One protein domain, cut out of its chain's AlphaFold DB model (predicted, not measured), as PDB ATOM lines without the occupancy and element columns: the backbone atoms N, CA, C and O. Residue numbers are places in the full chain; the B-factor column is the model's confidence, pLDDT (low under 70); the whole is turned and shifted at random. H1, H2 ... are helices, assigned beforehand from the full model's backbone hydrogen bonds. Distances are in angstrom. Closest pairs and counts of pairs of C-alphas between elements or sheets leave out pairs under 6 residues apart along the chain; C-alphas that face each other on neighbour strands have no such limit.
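Overview. This is residues 22 to 95 of the 453 residues of the protein "Hypothetical protein" of Symbiodinium sp. CCMP2456 (UniProt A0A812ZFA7). One long straight helix, H4, has a small compact head of three short helices, H1, H2 and H3, at its beginning, while residues 74 to 95 stick out from the head as an arm. In the head, H1 and H3 are on two sides of the first turns of H4, and H2 bridges the space beside them, meeting H1 and coming near H3. The printed part has 74 residues with four named helices, in the order H1, H2, H3, H4 along the chain, and no named strand; the class is all helix. The whole is loose, with a radius of gyration of the C-alphas of 16.1 A and spans of 55 by 23 by 18 A, and the arm makes the length.

Arrangement. H4, residues 66 to 93, is the longest helix, and residues 74 to 93 of it stand free. H3, residues 52 to 61, touches H4 at residues 66 to 72 alone; the closest C-alphas are those of Glu 59 and Gly 69, 4.3 A apart. The two form a helical hairpin, running opposite ways at a steep tilt of 39 degrees. H1, residues 22 to 30, only just touches H4, with 3 pairs of C-alphas within 8 A, at residues 67 to 68 of H4 alone; the closest are those of Gly 27 and Trp 67, 7.4 A apart. They run opposite ways at a tilt of 36 degrees, only just steep. H2, residues 37 to 48, only just touches H1, with 3 pairs of C-alphas within 8 A, through its residues 40 to 44 alone; the closest are those of Leu 25 and Leu 40, 6.9 A apart. These two run opposite ways at a steep tilt of 53 degrees. H2 and H3 are close but not clearly touching, with the closest C-alphas, those of Leu 47 and Leu 55, 7.3 A apart. H1 and H3 are apart, as are H2 and H4. Every O i to N i+4 pair is within hydrogen-bond range in H1, H3 and H4, and 7 of 8 are in H2.

Along the chain. H4 runs 40.2 A from C-alpha 66 at (-55.291, -47.349, 2.060) to C-alpha 93 at (-30.946, -15.536, 5.693). H2 is 16.8 A long, H3 14.4 A and H1 12.1 A, the last beginning at C-alpha 22 at (-49.291, -44.333, 18.469).

Size, cuts and confidence. The C-alphas farthest apart are those of Glu 36 and Gln 95, at 55.5 A. Without residues 74 to 95, the body spans 27 by 19 by 18 A. The printed part has no cut; the links H2 to H3 and H3 to H4 are tight, and H1 to H2 is short. The mean pLDDT of the printed part is 73.4, and 26 residues are under 70, among them residues 49 to 66 and 93 to 95.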
ATOM      1  N   VAL A  22     -47.963 -44.644  17.926       76.50
ATOM      2  CA  VAL A  22     -49.291 -44.333  18.469       76.50
ATOM      3  C   VAL A  22     -50.255 -43.892  17.366       76.50
ATOM      4  O   VAL A  22     -51.357 -44.424  17.280       76.50
ATOM      5  N   GLU A  23     -49.841 -42.979  16.487       72.50
ATOM      6  CA  GLU A  23     -50.657 -42.543  15.343       72.50
ATOM      7  C   GLU A  23     -50.929 -43.691  14.366       72.50
ATOM      8  O   GLU A  23     -52.025 -43.779  13.814       72.50
ATOM      9  N   PHE A  24     -49.961 -44.597  14.191       77.81
ATOM     10  CA  PHE A  24     -50.135 -45.786  13.362       77.81
ATOM     11  C   PHE A  24     -51.219 -46.701  13.921       77.81
ATOM     12  O   PHE A  24     -52.170 -47.031  13.217       77.81
ATOM     13  N   LEU A  25     -51.113 -47.053  15.203       78.38
ATOM     14  CA  LEU A  25     -52.081 -47.917  15.871       78.38
ATOM     15  C   LEU A  25     -53.484 -47.296  15.882       78.38
ATOM     16  O   LEU A  25     -54.448 -47.965  15.523       78.38
ATOM     17  N   LEU A  26     -53.605 -46.004  16.205       73.50
ATOM     18  CA  LEU A  26     -54.889 -45.295  16.171       73.50
ATOM     19  C   LEU A  26     -55.497 -45.259  14.762       73.50
ATOM     20  O   LEU A  26     -56.705 -45.429  14.613       73.50
ATOM     21  N   GLY A  27     -54.682 -45.063  13.722       74.12
ATOM     22  CA  GLY A  27     -55.143 -45.096  12.334       74.12
ATOM     23  C   GLY A  27     -55.615 -46.484  11.891       74.12
ATOM     24  O   GLY A  27     -56.643 -46.603  11.220       74.12
ATOM     25  N   MET A  28     -54.930 -47.547  12.326       75.44
ATOM     26  CA  MET A  28     -55.347 -48.932  12.079       75.44
ATOM     27  C   MET A  28     -56.669 -49.258  12.786       75.44
ATOM     28  O   MET A  28     -57.596 -49.770  12.166       75.44
ATOM     29  N   ILE A  29     -56.812 -48.872  14.055       74.56
ATOM     30  CA  ILE A  29     -58.057 -49.065  14.813       74.56
ATOM     31  C   ILE A  29     -59.222 -48.313  14.146       74.56
ATOM     32  O   ILE A  29     -60.277 -48.891  13.891       74.56
ATOM     33  N   ASN A  30     -59.020 -47.044  13.782       74.19
ATOM     34  CA  ASN A  30     -60.062 -46.209  13.174       74.19
ATOM     35  C   ASN A  30     -60.438 -46.619  11.741       74.19
ATOM     36  O   ASN A  30     -61.508 -46.244  11.264       74.19
ATOM     37  N   SER A  31     -59.580 -47.371  11.047       69.19
ATOM     38  CA  SER A  31     -59.872 -47.925   9.719       69.19
ATOM     39  C   SER A  31     -60.599 -49.273   9.771       69.19
ATOM     40  O   SER A  31     -60.909 -49.834   8.722       69.19
ATOM     41  N   GLY A  32     -60.930 -49.761  10.973       69.88
ATOM     42  CA  GLY A  32     -61.659 -51.011  11.164       69.88
ATOM     43  C   GLY A  32     -60.777 -52.246  11.001       69.88
ATOM     44  O   GLY A  32     -61.228 -53.233  10.423       69.88
ATOM     45  N   TRP A  33     -59.521 -52.179  11.469       75.19
ATOM     46  CA  TRP A  33     -58.575 -53.295  11.414       75.19
ATOM     47  C   TRP A  33     -59.200 -54.606  11.930       75.19
ATOM     48  O   TRP A  33     -59.657 -54.648  13.073       75.19
ATOM     49  N   PRO A  34     -59.224 -55.676  11.110       66.00
ATOM     50  CA  PRO A  34     -59.891 -56.930  11.461       66.00
ATOM     51  C   PRO A  34     -58.983 -57.961  12.164       66.00
ATOM     52  O   PRO A  34     -59.463 -59.048  12.474       66.00
ATOM     53  N   GLY A  35     -57.687 -57.670  12.353       71.62
ATOM     54  CA  GLY A  35     -56.688 -58.591  12.929       71.62
ATOM     55  C   GLY A  35     -56.395 -58.356  14.418       71.62
ATOM     56  O   GLY A  35     -57.012 -57.501  15.050       71.62
ATOM     57  N   GLU A  36     -55.430 -59.090  14.983       73.44
ATOM     58  CA  GLU A  36     -55.046 -58.961  16.399       73.44
ATOM     59  C   GLU A  36     -54.065 -57.793  16.625       73.44
ATOM     60  O   GLU A  36     -53.285 -57.427  15.743       73.44
ATOM     61  N   ASP A  37     -54.046 -57.219  17.836       68.00
ATOM     62  CA  ASP A  37     -53.149 -56.103  18.198       68.00
ATOM     63  C   ASP A  37     -51.659 -56.457  18.048       68.00
ATOM     64  O   ASP A  37     -50.823 -55.595  17.773       68.00
ATOM     65  N   ARG A  38     -51.311 -57.741  18.204       70.38
ATOM     66  CA  ARG A  38     -49.938 -58.237  18.054       70.38
ATOM     67  C   ARG A  38     -49.433 -58.114  16.615       70.38
ATOM     68  O   ARG A  38     -48.258 -57.809  16.415       70.38
ATOM     69  N   ASP A  39     -50.323 -58.281  15.640       74.12
ATOM     70  CA  ASP A  39     -49.998 -58.174  14.216       74.12
ATOM     71  C   ASP A  39     -49.655 -56.724  13.844       74.12
ATOM     72  O   ASP A  39     -48.783 -56.469  13.014       74.12
ATOM     73  N   LEU A  40     -50.284 -55.747  14.508       75.50
ATOM     74  CA  LEU A  40     -50.016 -54.325  14.286       75.50
ATOM     75  C   LEU A  40     -48.599 -53.919  14.700       75.50
ATOM     76  O   LEU A  40     -47.985 -53.072  14.048       75.50
ATOM     77  N   ASP A  41     -48.059 -54.534  15.750       78.06
ATOM     78  CA  ASP A  41     -46.692 -54.281  16.203       78.06
ATOM     79  C   ASP A  41     -45.648 -54.807  15.208       78.06
ATOM     80  O   ASP A  41     -44.660 -54.120  14.930       78.06
ATOM     81  N   GLU A  42     -45.880 -55.981  14.617       74.62
ATOM     82  CA  GLU A  42     -45.014 -56.547  13.576       74.62
ATOM     83  C   GLU A  42     -45.099 -55.763  12.260       74.62
ATOM     84  O   GLU A  42     -44.066 -55.465  11.644       74.62
ATOM     85  N   ILE A  43     -46.306 -55.351  11.856       76.19
ATOM     86  CA  ILE A  43     -46.517 -54.475  10.696       76.19
ATOM     87  C   ILE A  43     -45.803 -53.134  10.916       76.19
ATOM     88  O   ILE A  43     -45.079 -52.674  10.033       76.19
ATOM     89  N   TRP A  44     -45.927 -52.530  12.102       77.50
ATOM     90  CA  TRP A  44     -45.233 -51.288  12.449       77.50
ATOM     91  C   TRP A  44     -43.709 -51.416  12.339       77.50
ATOM     92  O   TRP A  44     -43.058 -50.554  11.747       77.50
ATOM     93  N   ILE A  45     -43.124 -52.490  12.879       76.56
ATOM     94  CA  ILE A  45     -41.673 -52.733  12.814       76.56
ATOM     95  C   ILE A  45     -41.221 -52.904  11.360       76.56
ATOM     96  O   ILE A  45     -40.227 -52.303  10.947       76.56
ATOM     97  N   THR A  46     -41.984 -53.667  10.576       74.44
ATOM     98  CA  THR A  46     -41.693 -53.935   9.162       74.44
ATOM     99  C   THR A  46     -41.739 -52.652   8.339       74.44
ATOM    100  O   THR A  46     -40.852 -52.402   7.527       74.44
ATOM    101  N   LEU A  47     -42.736 -51.799   8.581       72.69
ATOM    102  CA  LEU A  47     -42.872 -50.505   7.918       72.69
ATOM    103  C   LEU A  47     -41.782 -49.531   8.357       72.69
ATOM    104  O   LEU A  47     -41.188 -48.884   7.502       72.69
ATOM    105  N   ARG A  48     -41.457 -49.456   9.654       71.94
ATOM    106  CA  ARG A  48     -40.394 -48.583  10.187       71.94
ATOM    107  C   ARG A  48     -39.063 -48.785   9.465       71.94
ATOM    108  O   ARG A  48     -38.361 -47.806   9.198       71.94
ATOM    109  N   ASP A  49     -38.751 -50.039   9.164       69.94
ATOM    110  CA  ASP A  49     -37.485 -50.454   8.567       69.94
ATOM    111  C   ASP A  49     -37.573 -50.606   7.028       69.94
ATOM    112  O   ASP A  49     -36.576 -50.942   6.381       69.94
ATOM    113  N   ALA A  50     -38.738 -50.316   6.431       69.00
ATOM    114  CA  ALA A  50     -38.983 -50.390   4.994       69.00
ATOM    115  C   ALA A  50     -38.282 -49.261   4.221       69.00
ATOM    116  O   ALA A  50     -38.203 -48.117   4.668       69.00
ATOM    117  N   THR A  51     -37.811 -49.563   3.009       69.69
ATOM    118  CA  THR A  51     -37.243 -48.553   2.103       69.69
ATOM    119  C   THR A  51     -38.337 -47.681   1.472       69.69
ATOM    120  O   THR A  51     -39.502 -48.072   1.404       69.69
ATOM    121  N   ASP A  52     -37.968 -46.521   0.913       66.31
ATOM    122  CA  ASP A  52     -38.908 -45.657   0.173       66.31
ATOM    123  C   ASP A  52     -39.594 -46.403  -0.991       66.31
ATOM    124  O   ASP A  52     -40.742 -46.109  -1.321       66.31
ATOM    125  N   GLU A  53     -38.911 -47.376  -1.597       67.56
ATOM    126  CA  GLU A  53     -39.446 -48.231  -2.661       67.56
ATOM    127  C   GLU A  53     -40.478 -49.238  -2.135       67.56
ATOM    128  O   GLU A  53     -41.539 -49.402  -2.740       67.56
ATOM    129  N   MET A  54     -40.221 -49.847  -0.974       66.38
ATOM    130  CA  MET A  54     -41.178 -50.727  -0.292       66.38
ATOM    131  C   MET A  54     -42.419 -49.948   0.163       66.38
ATOM    132  O   MET A  54     -43.543 -50.394  -0.048       66.38
ATOM    133  N   LEU A  55     -42.241 -48.733   0.692       67.38
ATOM    134  CA  LEU A  55     -43.352 -47.861   1.088       67.38
ATOM    135  C   LEU A  55     -44.209 -47.412  -0.108       67.38
ATOM    136  O   LEU A  55     -45.405 -47.203   0.053       67.38
ATOM    137  N   ARG A  56     -43.631 -47.270  -1.313       68.06
ATOM    138  CA  ARG A  56     -44.405 -47.017  -2.548       68.06
ATOM    139  C   ARG A  56     -45.240 -48.225  -2.980       68.06
ATOM    140  O   ARG A  56     -46.320 -48.028  -3.521       68.06
ATOM    141  N   HIS A  57     -44.763 -49.447  -2.742       67.31
ATOM    142  CA  HIS A  57     -45.545 -50.658  -3.013       67.31
ATOM    143  C   HIS A  57     -46.719 -50.792  -2.040       67.31
ATOM    144  O   HIS A  57     -47.839 -51.028  -2.478       67.31
ATOM    145  N   VAL A  58     -46.493 -50.542  -0.744       66.56
ATOM    146  CA  VAL A  58     -47.565 -50.498   0.269       66.56
ATOM    147  C   VAL A  58     -48.612 -49.431  -0.074       66.56
ATOM    148  O   VAL A  58     -49.802 -49.663   0.094       66.56
ATOM    149  N   GLU A  59     -48.184 -48.283  -0.606       64.06
ATOM    150  CA  GLU A  59     -49.075 -47.205  -1.054       64.06
ATOM    151  C   GLU A  59     -49.954 -47.584  -2.260       64.06
ATOM    152  O   GLU A  59     -51.043 -47.026  -2.411       64.06
ATOM    153  N   ARG A  60     -49.477 -48.475  -3.140       64.88
ATOM    154  CA  ARG A  60     -50.165 -48.826  -4.391       64.88
ATOM    155  C   ARG A  60     -51.049 -50.063  -4.257       64.88
ATOM    156  O   ARG A  60     -52.157 -50.059  -4.777       64.88
ATOM    157  N   ASP A  61     -50.545 -51.087  -3.571       63.34
ATOM    158  CA  ASP A  61     -51.065 -52.454  -3.656       63.34
ATOM    159  C   ASP A  61     -51.303 -53.091  -2.258       63.34
ATOM    160  O   ASP A  61     -51.513 -54.298  -2.160       63.34
ATOM    161  N   GLY A  62     -51.246 -52.316  -1.160       62.47
ATOM    162  CA  GLY A  62     -51.366 -52.811   0.221       62.47
ATOM    163  C   GLY A  62     -52.818 -53.018   0.696       62.47
ATOM    164  O   GLY A  62     -53.497 -52.031   0.980       62.47
ATOM    165  N   PRO A  63     -53.312 -54.261   0.860       57.94
ATOM    166  CA  PRO A  63     -54.695 -54.508   1.270       57.94
ATOM    167  C   PRO A  63     -54.949 -54.034   2.711       57.94
ATOM    168  O   PRO A  63     -54.210 -54.386   3.626       57.94
ATOM    169  N   GLY A  64     -55.998 -53.228   2.917       60.38
ATOM    170  CA  GLY A  64     -56.380 -52.703   4.239       60.38
ATOM    171  C   GLY A  64     -55.514 -51.546   4.761       60.38
ATOM    172  O   GLY A  64     -55.743 -51.069   5.870       60.38
ATOM    173  N   LEU A  65     -54.548 -51.063   3.970       66.19
ATOM    174  CA  LEU A  65     -53.611 -49.989   4.333       66.19
ATOM    175  C   LEU A  65     -53.823 -48.700   3.518       66.19
ATOM    176  O   LEU A  65     -52.956 -47.828   3.499       66.19
ATOM    177  N   ASP A  66     -54.984 -48.529   2.883       69.06
ATOM    178  CA  ASP A  66     -55.291 -47.349   2.060       69.06
ATOM    179  C   ASP A  66     -55.161 -46.035   2.845       69.06
ATOM    180  O   ASP A  66     -54.597 -45.050   2.358       69.06
ATOM    181  N   TRP A  67     -55.636 -46.030   4.095       72.06
ATOM    182  CA  TRP A  67     -55.503 -44.885   4.994       72.06
ATOM    183  C   TRP A  67     -54.022 -44.578   5.279       72.06
ATOM    184  O   TRP A  67     -53.616 -43.415   5.266       72.06
ATOM    185  N   PHE A  68     -53.205 -45.620   5.462       70.06
ATOM    186  CA  PHE A  68     -51.782 -45.508   5.756       70.06
ATOM    187  C   PHE A  68     -51.013 -44.990   4.535       70.06
ATOM    188  O   PHE A  68     -50.183 -44.090   4.659       70.06
ATOM    189  N   GLY A  69     -51.353 -45.456   3.328       69.62
ATOM    190  CA  GLY A  69     -50.831 -44.911   2.071       69.62
ATOM    191  C   GLY A  69     -51.190 -43.432   1.866       69.62
ATOM    192  O   GLY A  69     -50.346 -42.632   1.449       69.62
ATOM    193  N   ILE A  70     -52.420 -43.022   2.206       72.50
ATOM    194  CA  ILE A  70     -52.833 -41.606   2.206       72.50
ATOM    195  C   ILE A  70     -51.987 -40.786   3.187       72.50
ATOM    196  O   ILE A  70     -51.539 -39.689   2.838       72.50
ATOM    197  N   GLU A  71     -51.739 -41.309   4.381       73.19
ATOM    198  CA  GLU A  71     -50.989 -40.598   5.411       73.19
ATOM    199  C   GLU A  71     -49.493 -40.487   5.072       73.19
ATOM    200  O   GLU A  71     -48.908 -39.405   5.165       73.19
ATOM    201  N   LEU A  72     -48.894 -41.543   4.510       72.94
ATOM    202  CA  LEU A  72     -47.536 -41.498   3.960       72.94
ATOM    203  C   LEU A  72     -47.393 -40.429   2.867       72.94
ATOM    204  O   LEU A  72     -46.408 -39.683   2.852       72.94
ATOM    205  N   ARG A  73     -48.378 -40.301   1.964       76.19
ATOM    206  CA  ARG A  73     -48.390 -39.232   0.950       76.19
ATOM    207  C   ARG A  73     -48.421 -37.846   1.583       76.19
ATOM    208  O   ARG A  73     -47.679 -36.962   1.145       76.19
ATOM    209  N   ARG A  74     -49.263 -37.635   2.598       79.56
ATOM    210  CA  ARG A  74     -49.366 -36.351   3.311       79.56
ATOM    211  C   ARG A  74     -48.053 -35.994   3.990       79.56
ATOM    212  O   ARG A  74     -47.561 -34.883   3.794       79.56
ATOM    213  N   ALA A  75     -47.449 -36.936   4.703       75.56
ATOM    214  CA  ALA A  75     -46.178 -36.713   5.371       75.56
ATOM    215  C   ALA A  75     -45.035 -36.437   4.385       75.56
ATOM    216  O   ALA A  75     -44.231 -35.528   4.605       75.56
ATOM    217  N   ARG A  76     -44.991 -37.144   3.244       80.38
ATOM    218  CA  ARG A  76     -44.043 -36.832   2.160       80.38
ATOM    219  C   ARG A  76     -44.232 -35.407   1.640       80.38
ATOM    220  O   ARG A  76     -43.236 -34.703   1.489       80.38
ATOM    221  N   LYS A  77     -45.476 -34.960   1.410       83.81
ATOM    222  CA  LYS A  77     -45.773 -33.574   1.000       83.81
ATOM    223  C   LYS A  77     -45.284 -32.557   2.036       83.81
ATOM    224  O   LYS A  77     -44.548 -31.652   1.654       83.81
ATOM    225  N   LYS A  78     -45.597 -32.750   3.326       84.94
ATOM    226  CA  LYS A  78     -45.100 -31.900   4.429       84.94
ATOM    227  C   LYS A  78     -43.570 -31.834   4.445       84.94
ATOM    228  O   LYS A  78     -42.994 -30.754   4.484       84.94
ATOM    229  N   ARG A  79     -42.891 -32.982   4.342       82.62
ATOM    230  CA  ARG A  79     -41.420 -33.056   4.325       82.62
ATOM    231  C   ARG A  79     -40.816 -32.313   3.135       82.62
ATOM    232  O   ARG A  79     -39.859 -31.567   3.314       82.62
ATOM    233  N   MET A  80     -41.363 -32.503   1.934       84.31
ATOM    234  CA  MET A  80     -40.899 -31.795   0.737       84.31
ATOM    235  C   MET A  80     -41.123 -30.283   0.854       84.31
ATOM    236  O   MET A  80     -40.228 -29.518   0.506       84.31
ATOM    237  N   ALA A  81     -42.272 -29.854   1.385       88.25
ATOM    238  CA  ALA A  81     -42.542 -28.448   1.682       88.25
ATOM    239  C   ALA A  81     -41.527 -27.870   2.675       88.25
ATOM    240  O   ALA A  81     -40.892 -26.863   2.370       88.25
ATOM    241  N   LYS A  82     -41.259 -28.560   3.791       88.19
ATOM    242  CA  LYS A  82     -40.237 -28.145   4.765       88.19
ATOM    243  C   LYS A  82     -38.849 -28.031   4.139       88.19
ATOM    244  O   LYS A  82     -38.153 -27.059   4.397       88.19
ATOM    245  N   GLN A  83     -38.452 -28.982   3.291       86.06
ATOM    246  CA  GLN A  83     -37.166 -28.922   2.584       86.06
ATOM    247  C   GLN A  83     -37.085 -27.721   1.632       86.06
ATOM    248  O   GLN A  83     -36.074 -27.022   1.622       86.06
ATOM    249  N   LYS A  84     -38.149 -27.445   0.863       87.56
ATOM    250  CA  LYS A  84     -38.226 -26.253   0.001       87.56
ATOM    251  C   LYS A  84     -38.177 -24.962   0.817       87.56
ATOM    252  O   LYS A  84     -37.441 -24.048   0.458       87.56
ATOM    253  N   SER A  85     -38.915 -24.906   1.925       86.69
ATOM    254  CA  SER A  85     -38.895 -23.775   2.853       86.69
ATOM    255  C   SER A  85     -37.493 -23.557   3.430       86.69
ATOM    256  O   SER A  85     -36.969 -22.455   3.354       86.69
ATOM    257  N   GLN A  86     -36.816 -24.607   3.902       84.94
ATOM    258  CA  GLN A  86     -35.442 -24.514   4.411       84.94
ATOM    259  C   GLN A  86     -34.466 -23.966   3.368       84.94
ATOM    260  O   GLN A  86     -33.613 -23.150   3.702       84.94
ATOM    261  N   GLN A  87     -34.586 -24.385   2.105       83.81
ATOM    262  CA  GLN A  87     -33.772 -23.835   1.017       83.81
ATOM    263  C   GLN A  87     -34.072 -22.350   0.786       83.81
ATOM    264  O   GLN A  87     -33.144 -21.559   0.614       83.81
ATOM    265  N   TRP A  88     -35.350 -21.969   0.820       79.75
ATOM    266  CA  TRP A  88     -35.783 -20.580   0.682       79.75
ATOM    267  C   TRP A  88     -35.300 -19.705   1.844       79.75
ATOM    268  O   TRP A  88     -34.672 -18.679   1.601       79.75
ATOM    269  N   PHE A  89     -35.477 -20.134   3.096       75.44
ATOM    270  CA  PHE A  89     -34.956 -19.432   4.268       75.44
ATOM    271  C   PHE A  89     -33.430 -19.395   4.283       75.44
ATOM    272  O   PHE A  89     -32.867 -18.360   4.594       75.44
ATOM    273  N   ALA A  90     -32.724 -20.456   3.883       78.88
ATOM    274  CA  ALA A  90     -31.264 -20.409   3.767       78.88
ATOM    275  C   ALA A  90     -30.801 -19.379   2.720       78.88
ATOM    276  O   ALA A  90     -29.771 -18.727   2.902       78.88
ATOM    277  N   LEU A  91     -31.563 -19.206   1.636       75.19
ATOM    278  CA  LEU A  91     -31.326 -18.157   0.648       75.19
ATOM    279  C   LEU A  91     -31.659 -16.764   1.209       75.19
ATOM    280  O   LEU A  91     -30.869 -15.839   1.024       75.19
ATOM    281  N   LYS A  92     -32.774 -16.625   1.939       70.25
ATOM    282  CA  LYS A  92     -33.227 -15.369   2.558       70.25
ATOM    283  C   LYS A  92     -32.308 -14.927   3.699       70.25
ATOM    284  O   LYS A  92     -31.886 -13.782   3.710       70.25
ATOM    285  N   SER A  93     -31.884 -15.818   4.591       65.69
ATOM    286  CA  SER A  93     -30.946 -15.536   5.693       65.69
ATOM    287  C   SER A  93     -29.527 -15.218   5.221       65.69
ATOM    288  O   SER A  93     -28.757 -14.609   5.955       65.69
ATOM    289  N   ARG A  94     -29.156 -15.586   3.987       64.69
ATOM    290  CA  ARG A  94     -27.930 -15.073   3.347       64.69
ATOM    291  C   ARG A  94     -28.047 -13.599   2.941       64.69
ATOM    292  O   ARG A  94     -27.027 -12.979   2.657       64.69
ATOM    293  N   GLN A  95     -29.264 -13.062   2.880       58.91
ATOM    294  CA  GLN A  95     -29.581 -11.699   2.439       58.91
ATOM    295  C   GLN A  95     -30.162 -10.815   3.562       58.91
ATOM    296  O   GLN A  95     -30.023  -9.592   3.504       58.91
TER     297      GLN A  95